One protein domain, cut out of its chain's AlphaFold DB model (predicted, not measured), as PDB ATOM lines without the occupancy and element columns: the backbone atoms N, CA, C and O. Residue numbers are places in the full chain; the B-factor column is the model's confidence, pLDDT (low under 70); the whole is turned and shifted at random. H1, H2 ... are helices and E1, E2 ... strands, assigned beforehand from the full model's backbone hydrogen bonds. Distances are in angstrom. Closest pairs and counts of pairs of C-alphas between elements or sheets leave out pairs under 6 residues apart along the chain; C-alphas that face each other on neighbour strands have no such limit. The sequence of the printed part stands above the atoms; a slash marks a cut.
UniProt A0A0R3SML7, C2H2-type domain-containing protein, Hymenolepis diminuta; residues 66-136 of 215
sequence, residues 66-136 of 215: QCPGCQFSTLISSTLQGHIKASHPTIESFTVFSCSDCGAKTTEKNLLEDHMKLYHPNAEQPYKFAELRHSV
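This is residues 66 to 136 of the 215 residues of the protein "C2H2-type domain-containing protein" of Hymenolepis diminuta (UniProt A0A0R3SML7). A narrow ribbon of two antiparallel strands, E1 and E2, runs along a rod-shaped domain, and two short helices sit on the E1 side of it, H1 toward one end and H2 toward the other. H1 and H2 are apart; the stretch at residues 66 to 76 loops beside H1, and residues 105 to 106 pair with E1 on their way to H2. The printed part has 71 residues, with two named helices and two named strands in the order H1, E1, H2, E2; the sheet's order is E1 - E2, and the class is mixed, helices and strands. The whole is only just compact, close to loose, with a radius of gyration of the C-alphas of 13.3 A, and the C-alphas span 41 by 19 by 16 A.

Start at the sheet: E1, residues 93 to 99, and E2, residues 129 to 135, are antiparallel neighbours at 155 degrees between their directions. Look at N 96 and O 132, 2.9 A apart, and at N 134 and O 94, 2.8 A apart, both within hydrogen-bond range. C-alphas 93 and 135 face each other at 4.3 A, as do 99 and 129 at 4.8 A. Residues 105 to 106 pair, antiparallel, with residues 97 to 98 of E1. Moving outward, H2, residues 109 to 119, has 5 pairs of C-alphas within 8 A of E1, the closest being those of Phe 97 and Lys 109, 6.4 A apart. Between H2 and E2 there is 1 such pair, the C-alphas of Leu 112 and Phe 129, at 7.9 A. H1, residues 77 to 87, and E1 are near each other, with 7 pairs of C-alphas within 10 A. H1 and E2 are only just apart, the closest C-alphas being 8.2 A from each other, and H1 and H2 are apart. In H1 and H2 every O i to N i+4 pair is within hydrogen-bond range.

Find C-alpha 93 at (138.429, 155.150, 163.297); from there E1 runs 19.8 A to Cys 99. E2 runs from Phe 129 for 19.0 A to C-alpha 135 at (136.661, 155.109, 167.199). Find C-alpha 77 at (139.804, 165.629, 169.243), where H1 begins; it ends at Ser 87, 15.2 A away. H2, from Lys 109 to Tyr 119, also measures 15.2 A.

The C-alphas of Pro 89 and Asn 122 are the two farthest apart, at 41.5 A. The printed part, residues 66 to 136, has no cut. The link from H1 to E1 is tight, with 5 residues; those from E1 to H2 and from H2 to E2 are short, with 9 each. The mean pLDDT of the printed part is 85.2, and residues 123 to 128, in the link before E2, are under 70.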
ATOM      1  N   GLN A  66     144.623 166.246 162.157       89.69
ATOM      2  CA  GLN A  66     144.127 166.321 160.783       89.69
ATOM      3  C   GLN A  66     143.138 165.184 160.480       89.69
ATOM      4  O   GLN A  66     143.259 164.067 160.982       89.69
ATOM      5  N   CYS A  67     142.159 165.454 159.620       92.19
ATOM      6  CA  CYS A  67     141.276 164.436 159.074       92.19
ATOM      7  C   CYS A  67     142.016 163.485 158.113       92.19
ATOM      8  O   CYS A  67     142.644 163.954 157.166       92.19
ATOM      9  N   PRO A  68     141.887 162.152 158.260       89.50
ATOM     10  CA  PRO A  68     142.411 161.207 157.268       89.50
ATOM     11  C   PRO A  68     141.664 161.259 155.920       89.50
ATOM     12  O   PRO A  68     142.164 160.734 154.930       89.50
ATOM     13  N   GLY A  69     140.476 161.878 155.865       86.75
ATOM     14  CA  GLY A  69     139.652 161.998 154.658       86.75
ATOM     15  C   GLY A  69     139.776 163.319 153.887       86.75
ATOM     16  O   GLY A  69     139.323 163.382 152.745       86.75
ATOM     17  N   CYS A  70     140.351 164.383 154.468       92.31
ATOM     18  CA  CYS A  70     140.513 165.679 153.791       92.31
ATOM     19  C   CYS A  70     141.541 166.608 154.478       92.31
ATOM     20  O   CYS A  70     142.232 166.230 155.418       92.31
ATOM     21  N   GLN A  71     141.637 167.861 154.021       91.50
ATOM     22  CA  GLN A  71     142.530 168.889 154.586       91.50
ATOM     23  C   GLN A  71     141.954 169.607 155.829       91.50
ATOM     24  O   GLN A  71     142.491 170.632 156.248       91.50
ATOM     25  N   PHE A  72     140.858 169.118 156.420       91.56
ATOM     26  CA  PHE A  72     140.343 169.657 157.682       91.56
ATOM     27  C   PHE A  72     141.299 169.338 158.831       91.56
ATOM     28  O   PHE A  72     141.759 168.202 158.968       91.56
ATOM     29  N   SER A  73     141.556 170.319 159.694       90.19
ATOM     30  CA  SER A  73     142.392 170.136 160.875       90.19
ATOM     31  C   SER A  73     141.932 170.991 162.056       90.19
ATOM     32  O   SER A  73     141.258 172.009 161.899       90.19
ATOM     33  N   THR A  74     142.242 170.533 163.268       88.94
ATOM     34  CA  THR A  74     141.816 171.153 164.530       88.94
ATOM     35  C   THR A  74     142.775 170.780 165.661       88.94
ATOM     36  O   THR A  74     143.547 169.835 165.541       88.94
ATOM     37  N   LEU A  75     142.719 171.501 166.780       87.75
ATOM     38  CA  LEU A  75     143.402 171.126 168.025       87.75
ATOM     39  C   LEU A  75     142.516 170.237 168.925       87.75
ATOM     40  O   LEU A  75     142.975 169.697 169.925       87.75
ATOM     41  N   ILE A  76     141.228 170.073 168.602       85.81
ATOM     42  CA  ILE A  76     140.241 169.453 169.498       85.81
ATOM     43  C   ILE A  76     139.789 168.093 168.946       85.81
ATOM     44  O   ILE A  76     139.124 168.014 167.914       85.81
ATOM     45  N   SER A  77     140.100 167.011 169.670       86.56
ATOM     46  CA  SER A  77     139.804 165.629 169.243       86.56
ATOM     47  C   SER A  77     138.305 165.364 169.025       86.56
ATOM     48  O   SER A  77     137.930 164.737 168.037       86.56
ATOM     49  N   SER A  78     137.422 165.909 169.871       88.06
ATOM     50  CA  SER A  78     135.965 165.794 169.683       88.06
ATOM     51  C   SER A  78     135.461 166.553 168.449       88.06
ATOM     52  O   SER A  78     134.568 166.067 167.757       88.06
ATOM     53  N   THR A  79     136.062 167.700 168.113       90.69
ATOM     54  CA  THR A  79     135.780 168.422 166.862       90.69
ATOM     55  C   THR A  79     136.223 167.611 165.646       90.69
ATOM     56  O   THR A  79     135.488 167.559 164.663       90.69
ATOM     57  N   LEU A  80     137.375 166.931 165.713       91.00
ATOM     58  CA  LEU A  80     137.813 166.037 164.641       91.00
ATOM     59  C   LEU A  80     136.866 164.836 164.494       91.00
ATOM     60  O   LEU A  80     136.403 164.559 163.392       91.00
ATOM     61  N   GLN A  81     136.513 164.171 165.597       90.56
ATOM     62  CA  GLN A  81     135.572 163.046 165.596       90.56
ATOM     63  C   GLN A  81     134.204 163.453 165.015       90.56
ATOM     64  O   GLN A  81     133.640 162.725 164.200       90.56
ATOM     65  N   GLY A  82     133.684 164.628 165.390       91.12
ATOM     66  CA  GLY A  82     132.437 165.182 164.855       91.12
ATOM     67  C   GLY A  82     132.516 165.529 163.365       91.12
ATOM     68  O   GLY A  82     131.592 165.213 162.617       91.12
ATOM     69  N   HIS A  83     133.632 166.106 162.910       93.38
ATOM     70  CA  HIS A  83     133.877 166.341 161.486       93.38
ATOM     71  C   HIS A  83     133.918 165.027 160.690       93.38
ATOM     72  O   HIS A  83     133.262 164.933 159.654       93.38
ATOM     73  N   ILE A  84     134.623 163.998 161.177       93.00
ATOM     74  CA  ILE A  84     134.702 162.709 160.476       93.00
ATOM     75  C   ILE A  84     133.306 162.064 160.391       93.00
ATOM     76  O   ILE A  84     132.907 161.670 159.300       93.00
ATOM     77  N   LYS A  85     132.502 162.076 161.470       91.56
ATOM     78  CA  LYS A  85     131.090 161.626 161.432       91.56
ATOM     79  C   LYS A  85     130.263 162.325 160.347       91.56
ATOM     80  O   LYS A  85     129.491 161.671 159.655       91.56
ATOM     81  N   ALA A  86     130.399 163.647 160.225       91.69
ATOM     82  CA  ALA A  86     129.553 164.460 159.351       91.69
ATOM     83  C   ALA A  86     130.016 164.499 157.883       91.69
ATOM     84  O   ALA A  86     129.186 164.617 156.984       91.69
ATOM     85  N   SER A  87     131.325 164.436 157.626       92.00
ATOM     86  CA  SER A  87     131.913 164.606 156.286       92.00
ATOM     87  C   SER A  87     132.491 163.318 155.693       92.00
ATOM     88  O   SER A  87     132.661 163.236 154.479       92.00
ATOM     89  N   HIS A  88     132.794 162.317 156.522       92.81
ATOM     90  CA  HIS A  88     133.460 161.075 156.121       92.81
ATOM     91  C   HIS A  88     132.892 159.850 156.877       92.81
ATOM     92  O   HIS A  88     133.646 159.147 157.551       92.81
ATOM     93  N   PRO A  89     131.579 159.556 156.773       87.38
ATOM     94  CA  PRO A  89     130.917 158.505 157.561       87.38
ATOM     95  C   PRO A  89     131.444 157.080 157.307       87.38
ATOM     96  O   PRO A  89     131.171 156.177 158.089       87.38
ATOM     97  N   THR A  90     132.218 156.874 156.236       89.38
ATOM     98  CA  THR A  90     132.930 155.624 155.924       89.38
ATOM     99  C   THR A  90     134.219 155.419 156.730       89.38
ATOM    100  O   THR A  90     134.823 154.352 156.647       89.38
ATOM    101  N   ILE A  91     134.677 156.420 157.491       90.62
ATOM    102  CA  ILE A  91     135.896 156.343 158.303       90.62
ATOM    103  C   ILE A  91     135.504 155.988 159.740       90.62
ATOM    104  O   ILE A  91     135.112 156.842 160.531       90.62
ATOM    105  N   GLU A  92     135.630 154.709 160.083       88.69
ATOM    106  CA  GLU A  92     135.215 154.166 161.383       88.69
ATOM    107  C   GLU A  92     136.140 154.561 162.544       88.69
ATOM    108  O   GLU A  92     135.702 154.624 163.692       88.69
ATOM    109  N   SER A  93     137.426 154.814 162.276       89.88
ATOM    110  CA  SER A  93     138.429 155.150 163.297       89.88
ATOM    111  C   SER A  93     139.573 156.009 162.749       89.88
ATOM    112  O   SER A  93     139.830 156.031 161.547       89.88
ATOM    113  N   PHE A  94     140.276 156.711 163.642       90.06
ATOM    114  CA  PHE A  94     141.490 157.471 163.331       90.06
ATOM    115  C   PHE A  94     142.574 157.252 164.396       90.06
ATOM    116  O   PHE A  94     142.283 157.093 165.582       90.06
ATOM    117  N   THR A  95     143.840 157.238 163.978       90.00
ATOM    118  CA  THR A  95     144.990 157.110 164.884       90.00
ATOM    119  C   THR A  95     145.445 158.487 165.370       90.00
ATOM    120  O   THR A  95     145.575 159.422 164.584       90.00
ATOM    121  N   VAL A  96     145.722 158.596 166.671       89.44
ATOM    122  CA  VAL A  96     146.331 159.767 167.314       89.44
ATOM    123  C   VAL A  96     147.545 159.304 168.110       89.44
ATOM    124  O   VAL A  96     147.425 158.440 168.978       89.44
ATOM    125  N   PHE A  97     148.702 159.899 167.858       88.94
ATOM    126  CA  PHE A  97     149.910 159.686 168.645       88.94
ATOM    127  C   PHE A  97     149.908 160.631 169.852       88.94
ATOM    128  O   PHE A  97     149.575 161.812 169.721       88.94
ATOM    129  N   SER A  98     150.267 160.120 171.031       87.44
ATOM    130  CA  SER A  98     150.326 160.888 172.277       87.44
ATOM    131  C   SER A  98     151.704 160.813 172.917       87.44
ATOM    132  O   SER A  98     152.214 159.724 173.169       87.44
ATOM    133  N   CYS A  99     152.268 161.972 173.250       86.38
ATOM    134  CA  CYS A  99     153.426 162.098 174.130       86.38
ATOM    135  C   CYS A  99     153.115 161.460 175.494       86.38
ATOM    136  O   CYS A  99     152.015 161.658 176.024       86.38
ATOM    137  N   SER A 100     154.078 160.717 176.044       83.56
ATOM    138  CA  SER A 100     153.976 160.108 177.378       83.56
ATOM    139  C   SER A 100     154.182 161.133 178.500       83.56
ATOM    140  O   SER A 100     153.495 161.081 179.514       83.56
ATOM    141  N   ASP A 101     155.080 162.097 178.286       80.31
ATOM    142  CA  ASP A 101     155.615 162.975 179.333       80.31
ATOM    143  C   ASP A 101     154.727 164.198 179.634       80.31
ATOM    144  O   ASP A 101     154.645 164.644 180.775       80.31
ATOM    145  N   CYS A 102     154.055 164.760 178.620       82.81
ATOM    146  CA  CYS A 102     153.151 165.914 178.776       82.81
ATOM    147  C   CYS A 102     151.738 165.703 178.201       82.81
ATOM    148  O   CYS A 102     150.897 166.601 178.267       82.81
ATOM    149  N   GLY A 103     151.453 164.529 177.624       81.50
ATOM    150  CA  GLY A 103     150.135 164.201 177.073       81.50
ATOM    151  C   GLY A 103     149.764 164.915 175.765       81.50
ATOM    152  O   GLY A 103     148.613 164.796 175.342       81.50
ATOM    153  N   ALA A 104     150.704 165.632 175.131       83.19
ATOM    154  CA  ALA A 104     150.565 166.244 173.805       83.19
ATOM    155  C   ALA A 104     150.049 165.248 172.754       83.19
ATOM    156  O   ALA A 104     150.472 164.094 172.761       83.19
ATOM    157  N   LYS A 105     149.160 165.675 171.844       86.81
ATOM    158  CA  LYS A 105     148.503 164.791 170.856       86.81
ATOM    159  C   LYS A 105     148.569 165.346 169.439       86.81
ATOM    160  O   LYS A 105     148.356 166.538 169.260       86.81
ATOM    161  N   THR A 106     148.798 164.470 168.461       88.25
ATOM    162  CA  THR A 106     148.779 164.759 167.014       88.25
ATOM    163  C   THR A 106     148.307 163.534 166.223       88.25
ATOM    164  O   THR A 106     148.398 162.409 166.706       88.25
ATOM    165  N   THR A 107     147.835 163.722 164.993       89.62
ATOM    166  CA  THR A 107     147.629 162.627 164.024       89.62
ATOM    167  C   THR A 107     148.891 162.286 163.224       89.62
ATOM    168  O   THR A 107     148.931 161.255 162.560       89.62
ATOM    169  N   GLU A 108     149.935 163.118 163.282       86.69
ATOM    170  CA  GLU A 108     151.157 162.975 162.487       86.69
ATOM    171  C   GLU A 108     152.349 162.562 163.353       86.69
ATOM    172  O   GLU A 108     152.830 163.332 164.183       86.69
ATOM    173  N   LYS A 109     152.887 161.359 163.127       85.56
ATOM    174  CA  LYS A 109     154.034 160.842 163.890       85.56
ATOM    175  C   LYS A 109     155.226 161.817 163.903       85.56
ATOM    176  O   LYS A 109     155.809 162.045 164.959       85.56
ATOM    177  N   ASN A 110     155.554 162.420 162.759       84.25
ATOM    178  CA  ASN A 110     156.716 163.305 162.609       84.25
ATOM    179  C   ASN A 110     156.614 164.556 163.501       84.25
ATOM    180  O   ASN A 110     157.595 164.922 164.144       84.25
ATOM    181  N   LEU A 111     155.421 165.160 163.612       83.44
ATOM    182  CA  LEU A 111     155.188 166.300 164.507       83.44
ATOM    183  C   LEU A 111     155.419 165.924 165.976       83.44
ATOM    184  O   LEU A 111     155.886 166.751 166.760       83.44
ATOM    185  N   LEU A 112     155.136 164.672 166.356       84.81
ATOM    186  CA  LEU A 112     155.404 164.198 167.710       84.81
ATOM    187  C   LEU A 112     156.889 163.904 167.953       84.81
ATOM    188  O   LEU A 112     157.386 164.201 169.035       84.81
ATOM    189  N   GLU A 113     157.609 163.378 166.961       83.31
ATOM    190  CA  GLU A 113     159.066 163.206 167.046       83.31
ATOM    191  C   GLU A 113     159.794 164.553 167.153       83.31
ATOM    192  O   GLU A 113     160.714 164.692 167.958       83.31
ATOM    193  N   ASP A 114     159.377 165.570 166.396       83.19
ATOM    194  CA  ASP A 114     159.932 166.921 166.526       83.19
ATOM    195  C   ASP A 114     159.536 167.567 167.861       83.19
ATOM    196  O   ASP A 114     160.365 168.198 168.516       83.19
ATOM    197  N   HIS A 115     158.322 167.323 168.358       85.81
ATOM    198  CA  HIS A 115     157.942 167.718 169.713       85.81
ATOM    199  C   HIS A 115     158.818 167.064 170.801       85.81
ATOM    200  O   HIS A 115     159.197 167.751 171.750       85.81
ATOM    201  N   MET A 116     159.202 165.790 170.657       82.56
ATOM    202  CA  MET A 116     160.174 165.153 171.560       82.56
ATOM    203  C   MET A 116     161.527 165.872 171.518       82.56
ATOM    204  O   MET A 116     162.037 166.266 172.563       82.56
ATOM    205  N   LYS A 117     162.069 166.139 170.322       82.31
ATOM    206  CA  LYS A 117     163.357 166.839 170.143       82.31
ATOM    207  C   LYS A 117     163.359 168.249 170.750       82.31
ATOM    208  O   LYS A 117     164.373 168.669 171.299       82.31
ATOM    209  N   LEU A 118     162.248 168.985 170.639       80.69
ATOM    210  CA  LEU A 118     162.171 170.400 171.025       80.69
ATOM    211  C   LEU A 118     161.741 170.637 172.480       80.69
ATOM    212  O   LEU A 118     162.262 171.545 173.125       80.69
ATOM    213  N   TYR A 119     160.802 169.843 173.002       78.38
ATOM    214  CA  TYR A 119     160.214 170.044 174.335       78.38
ATOM    215  C   TYR A 119     160.696 169.013 175.364       78.38
ATOM    216  O   TYR A 119     160.693 169.300 176.559       78.38
ATOM    217  N   HIS A 120     161.161 167.844 174.911       82.31
ATOM    218  CA  HIS A 120     161.624 166.741 175.759       82.31
ATOM    219  C   HIS A 120     163.064 166.268 175.419       82.31
ATOM    220  O   HIS A 120     163.321 165.063 175.420       82.31
ATOM    221  N   PRO A 121     164.046 167.169 175.171       77.31
ATOM    222  CA  PRO A 121     165.397 166.786 174.725       77.31
ATOM    223  C   PRO A 121     166.184 165.943 175.742       77.31
ATOM    224  O   PRO A 121     167.161 165.298 175.375       77.31
ATOM    225  N   ASN A 122     165.759 165.946 177.010       75.06
ATOM    226  CA  ASN A 122     166.367 165.185 178.102       75.06
ATOM    227  C   ASN A 122     165.575 163.907 178.456       75.06
ATOM    228  O   ASN A 122     165.863 163.290 179.480       75.06
ATOM    229  N   ALA A 123     164.555 163.521 177.679       68.44
ATOM    230  CA  ALA A 123     163.823 162.282 177.929       68.44
ATOM    231  C   ALA A 123     164.743 161.071 177.715       68.44
ATOM    232  O   ALA A 123     165.312 160.906 176.638       68.44
ATOM    233  N   GLU A 124     164.851 160.193 178.717       62.81
ATOM    234  CA  GLU A 124     165.774 159.044 178.699       62.81
ATOM    235  C   GLU A 124     165.522 158.070 177.533       62.81
ATOM    236  O   GLU A 124     166.403 157.298 177.159       62.81
ATOM    237  N   GLN A 125     164.325 158.110 176.931       62.94
ATOM    238  CA  GLN A 125     164.006 157.444 175.668       62.94
ATOM    239  C   GLN A 125     163.118 158.360 174.797       62.94
ATOM    240  O   GLN A 125     161.889 158.272 174.890       62.94
ATOM    241  N   PRO A 126     163.694 159.203 173.912       58.38
ATOM    242  CA  PRO A 126     162.989 160.290 173.205       58.38
ATOM    243  C   PRO A 126     162.039 159.830 172.077       58.38
ATOM    244  O   PRO A 126     161.651 160.616 171.218       58.38
ATOM    245  N   TYR A 127     161.656 158.551 172.072       63.66
ATOM    246  CA  TYR A 127     160.769 157.927 171.084       63.66
ATOM    247  C   TYR A 127     159.543 157.246 171.724       63.66
ATOM    248  O   TYR A 127     158.793 156.548 171.041       63.66
ATOM    249  N   LYS A 128     159.314 157.429 173.034       68.25
ATOM    250  CA  LYS A 128     158.163 156.860 173.758       68.25
ATOM    251  C   LYS A 128     156.894 157.698 173.579       68.25
ATOM    252  O   LYS A 128     156.527 158.507 174.434       68.25
ATOM    253  N   PHE A 129     156.172 157.433 172.495       82.62
ATOM    254  CA  PHE A 129     154.783 157.859 172.319       82.62
ATOM    255  C   PHE A 129     153.819 156.666 172.307       82.62
ATOM    256  O   PHE A 129     154.170 155.567 171.882       82.62
ATOM    257  N   ALA A 130     152.583 156.894 172.744       85.62
ATOM    258  CA  ALA A 130     151.494 155.929 172.636       85.62
ATOM    259  C   ALA A 130     150.714 156.137 171.327       85.62
ATOM    260  O   ALA A 130     150.393 157.274 170.979       85.62
ATOM    261  N   GLU A 131     150.350 155.055 170.631       89.06
ATOM    262  CA  GLU A 131     149.343 155.097 169.563       89.06
ATOM    263  C   GLU A 131     147.945 154.880 170.163       89.06
ATOM    264  O   GLU A 131     147.680 153.848 170.778       89.06
ATOM    265  N   LEU A 132     147.032 155.839 169.979       88.00
ATOM    266  CA  LEU A 132     145.637 155.740 170.406       88.00
ATOM    267  C   LEU A 132     144.713 155.726 169.188       88.00
ATOM    268  O   LEU A 132     144.480 156.755 168.544       88.00
ATOM    269  N   ARG A 133     144.129 154.561 168.907       88.75
ATOM    270  CA  ARG A 133     143.113 154.384 167.864       88.75
ATOM    271  C   ARG A 133     141.756 154.829 168.413       88.75
ATOM    272  O   ARG A 133     141.174 154.163 169.264       88.75
ATOM    273  N   HIS A 134     141.279 155.982 167.962       86.44
ATOM    274  CA  HIS A 134     140.002 156.558 168.368       86.44
ATOM    275  C   HIS A 134     138.899 156.040 167.442       86.44
ATOM    276  O   HIS A 134     138.975 156.246 166.231       86.44
ATOM    277  N   SER A 135     137.860 155.402 167.991       88.62
ATOM    278  CA  SER A 135     136.661 155.109 167.199       88.62
ATOM    279  C   SER A 135     135.903 156.403 166.911       88.62
ATOM    280  O   SER A 135     135.624 157.196 167.815       88.62
ATOM    281  N   VAL A 136     135.547 156.613 165.651       85.25
ATOM    282  CA  VAL A 136     134.597 157.645 165.234       85.25
ATOM    283  C   VAL A 136     133.208 157.205 165.677       85.25
ATOM    284  O   VAL A 136     132.524 157.933 166.397       85.25
TER     285      VAL A 136